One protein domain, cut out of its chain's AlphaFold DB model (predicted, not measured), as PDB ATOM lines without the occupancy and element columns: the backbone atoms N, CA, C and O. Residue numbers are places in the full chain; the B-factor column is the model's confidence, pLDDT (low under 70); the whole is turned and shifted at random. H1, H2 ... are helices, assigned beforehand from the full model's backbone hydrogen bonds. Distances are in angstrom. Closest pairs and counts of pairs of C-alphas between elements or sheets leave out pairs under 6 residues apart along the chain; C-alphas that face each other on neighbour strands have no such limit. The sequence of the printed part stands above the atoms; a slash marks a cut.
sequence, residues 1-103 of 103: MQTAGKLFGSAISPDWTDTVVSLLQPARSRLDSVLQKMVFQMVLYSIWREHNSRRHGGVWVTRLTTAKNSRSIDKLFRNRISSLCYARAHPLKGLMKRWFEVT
ATOM      1  N   MET A   1     626.477 697.224 695.489       47.28
ATOM      2  CA  MET A   1     625.628 696.862 694.332       47.28
ATOM      3  C   MET A   1     624.117 696.933 694.619       47.28
ATOM      4  O   MET A   1     623.345 696.648 693.720       47.28
ATOM      5  N   GLN A   2     623.659 697.381 695.801       58.94
ATOM      6  CA  GLN A   2     622.218 697.457 696.129       58.94
ATOM      7  C   GLN A   2     621.470 698.624 695.447       58.94
ATOM      8  O   GLN A   2     620.266 698.541 695.226       58.94
ATOM      9  N   THR A   3     622.182 699.686 695.066       63.12
ATOM     10  CA  THR A   3     621.641 700.888 694.408       63.12
ATOM     11  C   THR A   3     621.054 700.626 693.031       63.12
ATOM     12  O   THR A   3     619.959 701.084 692.723       63.12
ATOM     13  N   ALA A   4     621.784 699.881 692.198       63.72
ATOM     14  CA  ALA A   4     621.377 699.599 690.828       63.72
ATOM     15  C   ALA A   4     620.076 698.784 690.798       63.72
ATOM     16  O   ALA A   4     619.162 699.143 690.067       63.72
ATOM     17  N   GLY A   5     619.948 697.768 691.660       66.12
ATOM     18  CA  GLY A   5     618.737 696.939 691.739       66.12
ATOM     19  C   GLY A   5     617.499 697.708 692.198       66.12
ATOM     20  O   GLY A   5     616.396 697.450 691.729       66.12
ATOM     21  N   LYS A   6     617.665 698.704 693.074       74.12
ATOM     22  CA  LYS A   6     616.556 699.553 693.528       74.12
ATOM     23  C   LYS A   6     616.155 700.627 692.501       74.12
ATOM     24  O   LYS A   6     614.985 700.996 692.458       74.12
ATOM     25  N   LEU A   7     617.097 701.128 691.692       70.56
ATOM     26  CA  LEU A   7     616.841 702.141 690.650       70.56
ATOM     27  C   LEU A   7     616.344 701.539 689.337       70.56
ATOM     28  O   LEU A   7     615.419 702.076 688.740       70.56
ATOM     29  N   PHE A   8     616.967 700.458 688.875       69.62
ATOM     30  CA  PHE A   8     616.716 699.844 687.567       69.62
ATOM     31  C   PHE A   8     615.860 698.568 687.661       69.62
ATOM     32  O   PHE A   8     615.406 698.054 686.645       69.62
ATOM     33  N   GLY A   9     615.572 698.085 688.874       70.62
ATOM     34  CA  GLY A   9     614.806 696.859 689.097       70.62
ATOM     35  C   GLY A   9     615.652 695.592 688.947       70.62
ATOM     36  O   GLY A   9     616.880 695.639 688.917       70.62
ATOM     37  N   SER A  10     614.985 694.437 688.876       64.88
ATOM     38  CA  SER A  10     615.630 693.124 688.723       64.88
ATOM     39  C   SER A  10     616.174 692.863 687.312       64.88
ATOM     40  O   SER A  10     616.985 691.961 687.136       64.88
ATOM     41  N   ALA A  11     615.763 693.654 686.319       59.88
ATOM     42  CA  ALA A  11     616.161 693.515 684.920       59.88
ATOM     43  C   ALA A  11     617.442 694.308 684.606       59.88
ATOM     44  O   ALA A  11     617.474 695.136 683.699       59.88
ATOM     45  N   ILE A  12     618.505 694.089 685.383       66.62
ATOM     46  CA  ILE A  12     619.823 694.643 685.055       66.62
ATOM     47  C   ILE A  12     620.463 693.711 684.028       66.62
ATOM     48  O   ILE A  12     621.007 692.667 684.388       66.62
ATOM     49  N   SER A  13     620.372 694.086 682.754       74.62
ATOM     50  CA  SER A  13     621.069 693.405 681.663       74.62
ATOM     51  C   SER A  13     622.500 693.947 681.539       74.62
ATOM     52  O   SER A  13     622.708 695.154 681.698       74.62
ATOM     53  N   PRO A  14     623.508 693.097 681.266       77.00
ATOM     54  CA  PRO A  14     624.836 693.568 680.874       77.00
ATOM     55  C   PRO A  14     624.837 694.214 679.476       77.00
ATOM     56  O   PRO A  14     625.829 694.841 679.102       77.00
ATOM     57  N   ASP A  15     623.753 694.066 678.709       83.38
ATOM     58  CA  ASP A  15     623.599 694.659 677.388       83.38
ATOM     59  C   ASP A  15     623.244 696.160 677.473       83.38
ATOM     60  O   ASP A  15     622.347 696.603 678.205       83.38
ATOM     61  N   TRP A  16     623.977 696.973 676.710       80.38
ATOM     62  CA  TRP A  16     623.781 698.424 676.677       80.38
ATOM     63  C   TRP A  16     622.476 698.825 675.989       80.38
ATOM     64  O   TRP A  16     621.867 699.819 676.386       80.38
ATOM     65  N   THR A  17     622.042 698.069 674.985       84.81
ATOM     66  CA  THR A  17     620.790 698.296 674.257       84.81
ATOM     67  C   THR A  17     619.615 698.112 675.198       84.81
ATOM     68  O   THR A  17     618.794 699.019 675.319       84.81
ATOM     69  N   ASP A  18     619.595 697.015 675.953       82.94
ATOM     70  CA  ASP A  18     618.568 696.751 676.968       82.94
ATOM     71  C   ASP A  18     618.518 697.863 678.024       82.94
ATOM     72  O   ASP A  18     617.445 698.350 678.396       82.94
ATOM     73  N   THR A  19     619.690 698.328 678.469       82.00
ATOM     74  CA  THR A  19     619.800 699.426 679.438       82.00
ATOM     75  C   THR A  19     619.218 700.731 678.883       82.00
ATOM     76  O   THR A  19     618.479 701.434 679.576       82.00
ATOM     77  N   VAL A  20     619.519 701.067 677.626       83.88
ATOM     78  CA  VAL A  20     618.997 702.273 676.965       83.88
ATOM     79  C   VAL A  20     617.494 702.161 676.723       83.88
ATOM     80  O   VAL A  20     616.770 703.115 676.996       83.88
ATOM     81  N   VAL A  21     617.001 701.002 676.283       85.50
ATOM     82  CA  VAL A  21     615.565 700.749 676.104       85.50
ATOM     83  C   VAL A  21     614.823 700.926 677.431       85.50
ATOM     84  O   VAL A  21     613.813 701.628 677.473       85.50
ATOM     85  N   SER A  22     615.356 700.394 678.534       81.12
ATOM     86  CA  SER A  22     614.789 700.586 679.876       81.12
ATOM     87  C   SER A  22     614.747 702.063 680.301       81.12
ATOM     88  O   SER A  22     613.759 702.511 680.878       81.12
ATOM     89  N   LEU A  23     615.766 702.860 679.956       81.81
ATOM     90  CA  LEU A  23     615.809 704.304 680.238       81.81
ATOM     91  C   LEU A  23     614.817 705.142 679.417       81.81
ATOM     92  O   LEU A  23     614.472 706.264 679.814       81.81
ATOM     93  N   LEU A  24     614.423 704.642 678.245       83.69
ATOM     94  CA  LEU A  24     613.434 705.276 677.375       83.69
ATOM     95  C   LEU A  24     612.002 704.934 677.796       83.69
ATOM     96  O   LEU A  24     611.088 705.709 677.505       83.69
ATOM     97  N   GLN A  25     611.805 703.825 678.509       82.19
ATOM     98  CA  GLN A  25     610.505 703.471 679.062       82.19
ATOM     99  C   GLN A  25     610.075 704.463 680.161       82.19
ATOM    100  O   GLN A  25     610.909 705.004 680.893       82.19
ATOM    101  N   PRO A  26     608.763 704.725 680.310       73.25
ATOM    102  CA  PRO A  26     608.261 705.553 681.399       73.25
ATOM    103  C   PRO A  26     608.587 704.909 682.754       73.25
ATOM    104  O   PRO A  26     608.112 703.813 683.051       73.25
ATOM    105  N   ALA A  27     609.378 705.577 683.601       71.94
ATOM    106  CA  ALA A  27     609.604 705.084 684.957       71.94
ATOM    107  C   ALA A  27     608.366 705.304 685.841       71.94
ATOM    108  O   ALA A  27     607.511 706.149 685.567       71.94
ATOM    109  N   ARG A  28     608.317 704.574 686.962       73.31
ATOM    110  CA  ARG A  28     607.213 704.615 687.942       73.31
ATOM    111  C   ARG A  28     606.936 706.017 688.486       73.31
ATOM    112  O   ARG A  28     605.814 706.312 688.881       73.31
ATOM    113  N   SER A  29     607.952 706.875 688.524       82.00
ATOM    114  CA  SER A  29     607.807 708.274 688.903       82.00
ATOM    115  C   SER A  29     608.724 709.164 688.072       82.00
ATOM    116  O   SER A  29     609.803 708.763 687.637       82.00
ATOM    117  N   ARG A  30     608.325 710.425 687.895       83.31
ATOM    118  CA  ARG A  30     609.126 711.431 687.184       83.31
ATOM    119  C   ARG A  30     610.505 711.640 687.819       83.31
ATOM    120  O   ARG A  30     611.471 711.901 687.105       83.31
ATOM    121  N   LEU A  31     610.591 711.540 689.148       84.44
ATOM    122  CA  LEU A  31     611.854 711.630 689.880       84.44
ATOM    123  C   LEU A  31     612.749 710.432 689.564       84.44
ATOM    124  O   LEU A  31     613.926 710.636 689.288       84.44
ATOM    125  N   ASP A  32     612.190 709.220 689.533       83.69
ATOM    126  CA  ASP A  32     612.937 708.007 689.194       83.69
ATOM    127  C   ASP A  32     613.441 708.048 687.743       83.69
ATOM    128  O   ASP A  32     614.615 707.774 687.511       83.69
ATOM    129  N   SER A  33     612.628 708.516 686.784       84.81
ATOM    130  CA  SER A  33     613.066 708.697 685.389       84.81
ATOM    131  C   SER A  33     614.268 709.641 685.278       84.81
ATOM    132  O   SER A  33     615.216 709.388 684.535       84.81
ATOM    133  N   VAL A  34     614.229 710.767 686.000       85.56
ATOM    134  CA  VAL A  34     615.327 711.745 686.001       85.56
ATOM    135  C   VAL A  34     616.560 711.169 686.696       85.56
ATOM    136  O   VAL A  34     617.669 711.318 686.184       85.56
ATOM    137  N   LEU A  35     616.374 710.477 687.823       85.25
ATOM    138  CA  LEU A  35     617.444 709.812 688.564       85.25
ATOM    139  C   LEU A  35     618.179 708.791 687.702       85.25
ATOM    140  O   LEU A  35     619.399 708.871 687.587       85.25
ATOM    141  N   GLN A  36     617.451 707.875 687.064       85.06
ATOM    142  CA  GLN A  36     618.029 706.838 686.212       85.06
ATOM    143  C   GLN A  36     618.866 707.451 685.078       85.06
ATOM    144  O   GLN A  36     620.019 707.062 684.885       85.06
ATOM    145  N   LYS A  37     618.340 708.475 684.390       86.81
ATOM    146  CA  LYS A  37     619.055 709.178 683.308       86.81
ATOM    147  C   LYS A  37     620.303 709.904 683.808       86.81
ATOM    148  O   LYS A  37     621.357 709.806 683.185       86.81
ATOM    149  N   MET A  38     620.216 710.603 684.942       85.69
ATOM    150  CA  MET A  38     621.367 711.289 685.535       85.69
ATOM    151  C   MET A  38     622.459 710.302 685.958       85.69
ATOM    152  O   MET A  38     623.636 710.535 685.683       85.69
ATOM    153  N   VAL A  39     622.084 709.197 686.607       84.25
ATOM    154  CA  VAL A  39     623.021 708.141 687.015       84.25
ATOM    155  C   VAL A  39     623.698 707.532 685.794       84.25
ATOM    156  O   VAL A  39     624.921 707.420 685.784       84.25
ATOM    157  N   PHE A  40     622.935 707.220 684.745       84.81
ATOM    158  CA  PHE A  40     623.476 706.702 683.490       84.81
ATOM    159  C   PHE A  40     624.502 707.659 682.867       84.81
ATOM    160  O   PHE A  40     625.626 707.256 682.572       84.81
ATOM    161  N   GLN A  41     624.167 708.950 682.757       86.88
ATOM    162  CA  GLN A  41     625.086 709.977 682.257       86.88
ATOM    163  C   GLN A  41     626.362 710.081 683.102       86.88
ATOM    164  O   GLN A  41     627.457 710.211 682.556       86.88
ATOM    165  N   MET A  42     626.250 710.008 684.430       84.31
ATOM    166  CA  MET A  42     627.405 710.075 685.329       84.31
ATOM    167  C   MET A  42     628.302 708.845 685.242       84.31
ATOM    168  O   MET A  42     629.524 708.992 685.263       84.31
ATOM    169  N   VAL A  43     627.718 707.652 685.114       83.06
ATOM    170  CA  VAL A  43     628.470 706.417 684.873       83.06
ATOM    171  C   VAL A  43     629.227 706.531 683.553       83.06
ATOM    172  O   VAL A  43     630.448 706.370 683.545       83.06
ATOM    173  N   LEU A  44     628.546 706.913 682.469       84.94
ATOM    174  CA  LEU A  44     629.162 707.081 681.154       84.94
ATOM    175  C   LEU A  44     630.300 708.111 681.190       84.94
ATOM    176  O   LEU A  44     631.404 707.852 680.713       84.94
ATOM    177  N   TYR A  45     630.063 709.253 681.835       84.88
ATOM    178  CA  TYR A  45     631.067 710.295 682.011       84.88
ATOM    179  C   TYR A  45     632.269 709.815 682.833       84.88
ATOM    180  O   TYR A  45     633.406 710.152 682.510       84.88
ATOM    181  N   SER A  46     632.048 709.017 683.882       78.81
ATOM    182  CA  SER A  46     633.135 708.466 684.697       78.81
ATOM    183  C   SER A  46     634.027 707.508 683.899       78.81
ATOM    184  O   SER A  46     635.249 707.608 683.994       78.81
ATOM    185  N   ILE A  47     633.423 706.657 683.058       81.81
ATOM    186  CA  ILE A  47     634.128 705.734 682.159       81.81
ATOM    187  C   ILE A  47     634.912 706.522 681.113       81.81
ATOM    188  O   ILE A  47     636.104 706.287 680.924       81.81
ATOM    189  N   TRP A  48     634.264 707.493 680.464       86.56
ATOM    190  CA  TRP A  48     634.916 708.341 679.471       86.56
ATOM    191  C   TRP A  48     636.096 709.106 680.073       86.56
ATOM    192  O   TRP A  48     637.190 709.083 679.513       86.56
ATOM    193  N   ARG A  49     635.911 709.734 681.242       82.50
ATOM    194  CA  ARG A  49     636.965 710.483 681.941       82.50
ATOM    195  C   ARG A  49     638.156 709.581 682.261       82.50
ATOM    196  O   ARG A  49     639.286 709.990 682.036       82.50
ATOM    197  N   GLU A  50     637.905 708.373 682.759       81.12
ATOM    198  CA  GLU A  50     638.939 707.373 683.037       81.12
ATOM    199  C   GLU A  50     639.705 706.987 681.765       81.12
ATOM    200  O   GLU A  50     640.934 707.036 681.735       81.12
ATOM    201  N   HIS A  51     638.990 706.665 680.686       82.38
ATOM    202  CA  HIS A  51     639.610 706.321 679.411       82.38
ATOM    203  C   HIS A  51     640.422 707.491 678.833       82.38
ATOM    204  O   HIS A  51     641.498 707.292 678.263       82.38
ATOM    205  N   ASN A  52     639.928 708.720 678.978       84.56
ATOM    206  CA  ASN A  52     640.628 709.916 678.534       84.56
ATOM    207  C   ASN A  52     641.905 710.151 679.355       84.56
ATOM    208  O   ASN A  52     642.967 710.395 678.789       84.56
ATOM    209  N   SER A  53     641.835 709.995 680.679       81.44
ATOM    210  CA  SER A  53     643.012 710.071 681.551       81.44
ATOM    211  C   SER A  53     644.082 709.049 681.165       81.44
ATOM    212  O   SER A  53     645.257 709.404 681.134       81.44
ATOM    213  N   ARG A  54     643.692 707.823 680.788       80.19
ATOM    214  CA  ARG A  54     644.632 706.800 680.297       80.19
ATOM    215  C   ARG A  54     645.323 707.204 678.999       80.19
ATOM    216  O   ARG A  54     646.526 707.013 678.872       80.19
ATOM    217  N   ARG A  55     644.585 707.782 678.042       83.75
ATOM    218  CA  ARG A  55     645.162 708.232 676.761       83.75
ATOM    219  C   ARG A  55     646.189 709.352 676.923       83.75
ATOM    220  O   ARG A  55     647.130 709.409 676.144       83.75
ATOM    221  N   HIS A  56     646.029 710.216 677.922       82.88
ATOM    222  CA  HIS A  56     646.900 711.377 678.133       82.88
ATOM    223  C   HIS A  56     647.981 711.157 679.203       82.88
ATOM    224  O   HIS A  56     648.453 712.121 679.800       82.88
ATOM    225  N   GLY A  57     648.364 709.903 679.473       72.81
ATOM    226  CA  GLY A  57     649.442 709.591 680.419       72.81
ATOM    227  C   GLY A  57     649.128 709.976 681.867       72.81
ATOM    228  O   GLY A  57     650.037 710.120 682.683       72.81
ATOM    229  N   GLY A  58     647.846 710.157 682.200       65.81
ATOM    230  CA  GLY A  58     647.418 710.343 683.576       65.81
ATOM    231  C   GLY A  58     647.821 709.137 684.420       65.81
ATOM    232  O   GLY A  58     647.876 708.012 683.921       65.81
ATOM    233  N   VAL A  59     648.099 709.377 685.706       61.34
ATOM    234  CA  VAL A  59     648.424 708.324 686.679       61.34
ATOM    235  C   VAL A  59     647.443 707.167 686.502       61.34
ATOM    236  O   VAL A  59     646.233 707.400 686.438       61.34
ATOM    237  N   TRP A  60     647.967 705.939 686.442       53.78
ATOM    238  CA  TRP A  60     647.210 704.693 686.537       53.78
ATOM    239  C   TRP A  60     646.552 704.643 687.912       53.78
ATOM    240  O   TRP A  60     646.971 703.921 688.813       53.78
ATOM    241  N   VAL A  61     645.558 705.493 688.142       55.25
ATOM    242  CA  VAL A  61     644.818 705.451 689.379       55.25
ATOM    243  C   VAL A  61     644.079 704.137 689.290       55.25
ATOM    244  O   VAL A  61     643.216 703.952 688.437       55.25
ATOM    245  N   THR A  62     644.425 703.224 690.188       50.06
ATOM    246  CA  THR A  62     643.668 702.027 690.552       50.06
ATOM    247  C   THR A  62     642.306 702.455 691.124       50.06
ATOM    248  O   THR A  62     641.948 702.198 692.272       50.06
ATOM    249  N   ARG A  63     641.535 703.192 690.320       50.62
ATOM    250  CA  ARG A  63     640.160 703.653 690.509       50.62
ATOM    251  C   ARG A  63     639.180 702.548 690.118       50.62
ATOM    252  O   ARG A  63     637.985 702.769 690.034       50.62
ATOM    253  N   LEU A  64     639.698 701.352 689.858       50.56
ATOM    254  CA  LEU A  64     638.976 700.168 689.416       50.56
ATOM    255  C   LEU A  64     638.352 699.369 690.558       50.56
ATOM    256  O   LEU A  64     637.702 698.363 690.306       50.56
ATOM    257  N   THR A  65     638.481 699.800 691.815       56.75
ATOM    258  CA  THR A  65     637.615 699.231 692.846       56.75
ATOM    259  C   THR A  65     636.212 699.792 692.639       56.75
ATOM    260  O   THR A  65     635.990 700.992 692.810       56.75
ATOM    261  N   THR A  66     635.246 698.930 692.322       60.03
ATOM    262  CA  THR A  66     633.815 699.257 692.164       60.03
ATOM    263  C   THR A  66     633.291 700.162 693.293       60.03
ATOM    264  O   THR A  66     632.477 701.054 693.060       60.03
ATOM    265  N   ALA A  67     633.828 700.000 694.507       60.78
ATOM    266  CA  ALA A  67     633.517 700.814 695.684       60.78
ATOM    267  C   ALA A  67     634.031 702.273 695.635       60.78
ATOM    268  O   ALA A  67     633.396 703.171 696.188       60.78
ATOM    269  N   LYS A  68     635.174 702.552 694.993       65.62
ATOM    270  CA  LYS A  68     635.674 703.930 694.809       65.62
ATOM    271  C   LYS A  68     634.894 704.657 693.712       65.62
ATOM    272  O   LYS A  68     634.637 705.858 693.837       65.62
ATOM    273  N   ASN A  69     634.461 703.926 692.686       67.06
ATOM    274  CA  ASN A  69     633.599 704.463 691.636       67.06
ATOM    275  C   ASN A  69     632.205 704.794 692.162       67.06
ATOM    276  O   ASN A  69     631.723 705.890 691.896       67.06
ATOM    277  N   SER A  70     631.599 703.940 692.991       70.81
ATOM    278  CA  SER A  70     630.290 704.241 693.582       70.81
ATOM    279  C   SER A  70     630.310 705.501 694.455       70.81
ATOM    280  O   SER A  70     629.436 706.349 694.308       70.81
ATOM    281  N   ARG A  71     631.340 705.693 695.295       77.62
ATOM    282  CA  ARG A  71     631.513 706.928 696.091       77.62
ATOM    283  C   ARG A  71     631.740 708.164 695.218       77.62
ATOM    284  O   ARG A  71     631.244 709.242 695.528       77.62
ATOM    285  N   SER A  72     632.492 708.013 694.129       75.38
ATOM    286  CA  SER A  72     632.733 709.108 693.185       75.38
ATOM    287  C   SER A  72     631.450 709.505 692.453       75.38
ATOM    288  O   SER A  72     631.190 710.694 692.289       75.38
ATOM    289  N   ILE A  73     630.635 708.520 692.064       78.25
ATOM    290  CA  ILE A  73     629.328 708.728 691.436       78.25
ATOM    291  C   ILE A  73     628.359 709.385 692.424       78.25
ATOM    292  O   ILE A  73     627.745 710.380 692.061       78.25
ATOM    293  N   ASP A  74     628.276 708.919 693.675       83.44
ATOM    294  CA  ASP A  74     627.450 709.553 694.717       83.44
ATOM    295  C   ASP A  74     627.845 711.022 694.943       83.44
ATOM    296  O   ASP A  74     626.991 711.909 694.938       83.44
ATOM    297  N   LYS A  75     629.149 711.314 695.040       85.31
ATOM    298  CA  LYS A  75     629.631 712.694 695.178       85.31
ATOM    299  C   LYS A  75     629.286 713.554 693.960       85.31
ATOM    300  O   LYS A  75     628.830 714.684 694.123       85.31
ATOM    301  N   LEU A  76     629.496 713.040 692.747       82.50
ATOM    302  CA  LEU A  76     629.134 713.740 691.508       82.50
ATOM    303  C   LEU A  76     627.631 714.020 691.446       82.50
ATOM    304  O   LEU A  76     627.232 715.127 691.089       82.50
ATOM    305  N   PHE A  77     626.821 713.047 691.856       83.94
ATOM    306  CA  PHE A  77     625.371 713.140 691.882       83.94
ATOM    307  C   PHE A  77     624.905 714.250 692.827       83.94
ATOM    308  O   PHE A  77     624.195 715.168 692.411       83.94
ATOM    309  N   ARG A  78     625.380 714.225 694.078       86.19
ATOM    310  CA  ARG A  78     625.076 715.256 695.080       86.19
ATOM    311  C   ARG A  78     625.512 716.638 694.614       86.19
ATOM    312  O   ARG A  78     624.715 717.568 694.662       86.19
ATOM    313  N   ASN A  79     626.734 716.763 694.096       87.56
ATOM    314  CA  ASN A  79     627.247 718.036 693.593       87.56
ATOM    315  C   ASN A  79     626.395 718.575 692.441       87.56
ATOM    316  O   ASN A  79     626.083 719.765 692.416       87.56
ATOM    317  N   ARG A  80     625.981 717.707 691.508       84.69
ATOM    318  CA  ARG A  80     625.128 718.105 690.388       84.69
ATOM    319  C   ARG A  80     623.774 718.599 690.881       84.69
ATOM    320  O   ARG A  80     623.360 719.670 690.457       84.69
ATOM    321  N   ILE A  81     623.118 717.884 691.796       82.62
ATOM    322  CA  ILE A  81     621.847 718.343 692.370       82.62
ATOM    323  C   ILE A  81     622.004 719.672 693.101       82.62
ATOM    324  O   ILE A  81     621.218 720.583 692.856       82.62
ATOM    325  N   SER A  82     623.009 719.797 693.965       83.50
ATOM    326  CA  SER A  82     623.245 721.032 694.714       83.50
ATOM    327  C   SER A  82     623.496 722.220 693.781       83.50
ATOM    328  O   SER A  82     623.026 723.317 694.059       83.50
ATOM    329  N   SER A  83     624.166 721.999 692.642       82.31
ATOM    330  CA  SER A  83     624.417 723.041 691.636       82.31
ATOM    331  C   SER A  83     623.191 723.448 690.814       82.31
ATOM    332  O   SER A  83     623.199 724.515 690.210       82.31
ATOM    333  N   LEU A  84     622.136 722.625 690.776       76.69
ATOM    334  CA  LEU A  84     620.923 722.939 690.013       76.69
ATOM    335  C   LEU A  84     620.081 724.046 690.669       76.69
ATOM    336  O   LEU A  84     619.113 724.474 690.048       76.69
ATOM    337  N   CYS A  85     620.441 724.499 691.886       65.88
ATOM    338  CA  CYS A  85     619.864 725.659 692.581       65.88
ATOM    339  C   CYS A  85     618.349 725.783 692.376       65.88
ATOM    340  O   CYS A  85     617.840 726.789 691.886       65.88
ATOM    341  N   TYR A  86     617.629 724.710 692.706       68.88
ATOM    342  CA  TYR A  86     616.200 724.606 692.460       68.88
ATOM    343  C   TYR A  86     615.434 725.805 693.034       68.88
ATOM    344  O   TYR A  86     615.458 726.047 694.241       68.88
ATOM    345  N   ALA A  87     614.704 726.516 692.168       66.31
ATOM    346  CA  ALA A  87     613.808 727.593 692.573       66.31
ATOM    347  C   ALA A  87     612.771 727.111 693.610       66.31
ATOM    348  O   ALA A  87     612.445 725.917 693.701       66.31
ATOM    349  N   ARG A  88     612.226 728.038 694.408       58.50
ATOM    350  CA  ARG A  88     611.195 727.736 695.414       58.50
ATOM    351  C   ARG A  88     609.981 727.132 694.676       58.50
ATOM    352  O   ARG A  88     609.376 727.811 693.864       58.50
ATOM    353  N   ALA A  89     609.680 725.854 694.938       66.50
ATOM    354  CA  ALA A  89     608.687 725.006 694.243       66.50
ATOM    355  C   ALA A  89     609.130 724.315 692.930       66.50
ATOM    356  O   ALA A  89     608.293 723.880 692.142       66.50
ATOM    357  N   HIS A  90     610.433 724.113 692.713       76.06
ATOM    358  CA  HIS A  90     610.889 723.311 691.579       76.06
ATOM    359  C   HIS A  90     610.387 721.854 691.678       76.06
ATOM    360  O   HIS A  90     610.558 721.206 692.716       76.06
ATOM    361  N   PRO A  91     609.864 721.271 690.591       75.50
ATOM    362  CA  PRO A  91     609.284 719.926 690.607       75.50
ATOM    363  C   PRO A  91     610.307 718.790 690.817       75.50
ATOM    364  O   PRO A  91     609.925 717.631 690.948       75.50
ATOM    365  N   LEU A  92     611.606 719.107 690.872       76.06
ATOM    366  CA  LEU A  92     612.688 718.175 691.227       76.06
ATOM    367  C   LEU A  92     613.245 718.397 692.646       76.06
ATOM    368  O   LEU A  92     614.267 717.815 692.999       76.06
ATOM    369  N   LYS A  93     612.589 719.202 693.493       78.38
ATOM    370  CA  LYS A  93     613.042 719.482 694.872       78.38
ATOM    371  C   LYS A  93     613.229 718.210 695.723       78.38
ATOM    372  O   LYS A  93     614.039 718.201 696.641       78.38
ATOM    373  N   GLY A  94     612.524 717.122 695.395       84.50
ATOM    374  CA  GLY A  94     612.633 715.819 696.067       84.50
ATOM    375  C   GLY A  94     613.761 714.906 695.572       84.50
ATOM    376  O   GLY A  94     613.943 713.828 696.129       84.50
ATOM    377  N   LEU A  95     614.526 715.304 694.549       85.94
ATOM    378  CA  LEU A  95     615.482 714.420 693.872       85.94
ATOM    379  C   LEU A  95     616.620 713.953 694.797       85.94
ATOM    380  O   LEU A  95     617.001 712.788 694.764       85.94
ATOM    381  N   MET A  96     617.118 714.837 695.671       85.56
ATOM    382  CA  MET A  96     618.163 714.489 696.642       85.56
ATOM    383  C   MET A  96     617.649 713.524 697.710       85.56
ATOM    384  O   MET A  96     618.321 712.548 698.023       85.56
ATOM    385  N   LYS A  97     616.433 713.760 698.228       87.00
ATOM    386  CA  LYS A  97     615.778 712.856 699.184       87.00
ATOM    387  C   LYS A  97     615.591 711.471 698.569       87.00
ATOM    388  O   LYS A  97     615.968 710.476 699.174       87.00
ATOM    389  N   ARG A  98     615.077 711.423 697.337       86.62
ATOM    390  CA  ARG A  98     614.865 710.169 696.618       86.62
ATOM    391  C   ARG A  98     616.174 709.425 696.357       86.62
ATOM    392  O   ARG A  98     616.201 708.213 696.486       86.62
ATOM    393  N   TRP A  99     617.271 710.124 696.063       85.50
ATOM    394  CA  TRP A  99     618.589 709.493 695.956       85.50
ATOM    395  C   TRP A  99     618.992 708.782 697.253       85.50
ATOM    396  O   TRP A  99     619.326 707.603 697.200       85.50
ATOM    397  N   PHE A 100     618.865 709.441 698.410       84.12
ATOM    398  CA  PHE A 100     619.171 708.836 699.716       84.12
ATOM    399  C   PHE A 100     618.314 707.611 700.059       84.12
ATOM    400  O   PHE A 100     618.787 706.731 700.763       84.12
ATOM    401  N   GLU A 101     617.074 707.522 699.577       85.12
ATOM    402  CA  GLU A 101     616.241 706.321 699.772       85.12
ATOM    403  C   GLU A 101     616.777 705.111 698.988       85.12
ATOM    404  O   GLU A 101     616.529 703.954 699.341       85.12
ATOM    405  N   VAL A 102     617.493 705.380 697.894       76.44
ATOM    406  CA  VAL A 102     617.927 704.365 696.937       76.44
ATOM    407  C   VAL A 102     619.424 704.037 697.043       76.44
ATOM    408  O   VAL A 102     619.843 702.974 696.572       76.44
ATOM    409  N   THR A 103     620.216 704.895 697.700       70.88
ATOM    410  CA  THR A 103     621.640 704.663 698.026       70.88
ATOM    411  C   THR A 103     621.838 703.998 699.370       70.88
ATOM    412  O   THR A 103     622.667 703.062 699.410       70.88
TER     413      THR A 103
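What this domain is: This is residues 1 to 103 of the 103 residues of the protein "BnaCnng56080D protein" of Brassica napus (UniProt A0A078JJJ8). One long helix, H3, makes the longest axis; H4 crosses it steeply, and short H1, H2 and H5 pack round its first part. The 103 printed residues, with helices H1 to H5 in chain order and no named strand, are all helix in class. The whole is only just compact, close to loose, with a radius of gyration of the C-alphas of 15.0 A and spans of 45 by 32 by 21 A.

Where its parts are: Find C-alpha 2 at (622.218, 697.457, 696.129), where H1, residues 2 to 8, begins. Next come H2, residues 16 to 24, H3, residues 30 to 55, 37.6 A long, H4, residues 66 to 83, 25.6 A long, and H5, residues 95 to 102, ending at (617.927, 704.365, 696.937).

How they stand to each other: Look first at H3, the hub. Its closest C-alphas to H1, which it touches with residues 32 to 36 alone, are Gln 36 and Leu 7, 6.6 A. H2 and H3, a hairpin, only just touch, with 3 pairs of C-alphas within 8 A, closest Leu 23 and Lys 37, 6.6 A. H3's residues 38 to 46 alone touch H4, at a steep tilt of 60 degrees, closest C-alphas Met 42 and Ile 73, 6.5 A. Its residues 31 to 35 alone touch H5, about perpendicular at 83 degrees, closest C-alphas Leu 31 and Leu 95, 6.1 A. In H1 to H5 every O i to N i+4 pair is within hydrogen-bond range.

The domain as a whole: The printed part has no cut; the farthest C-alphas, Gly 57 and Ala 89, are 45.7 A apart. The hairpin H4 and H5 has a long link, 11 residues. pLDDT is under 70 in 26 residues, among them 58 to 69.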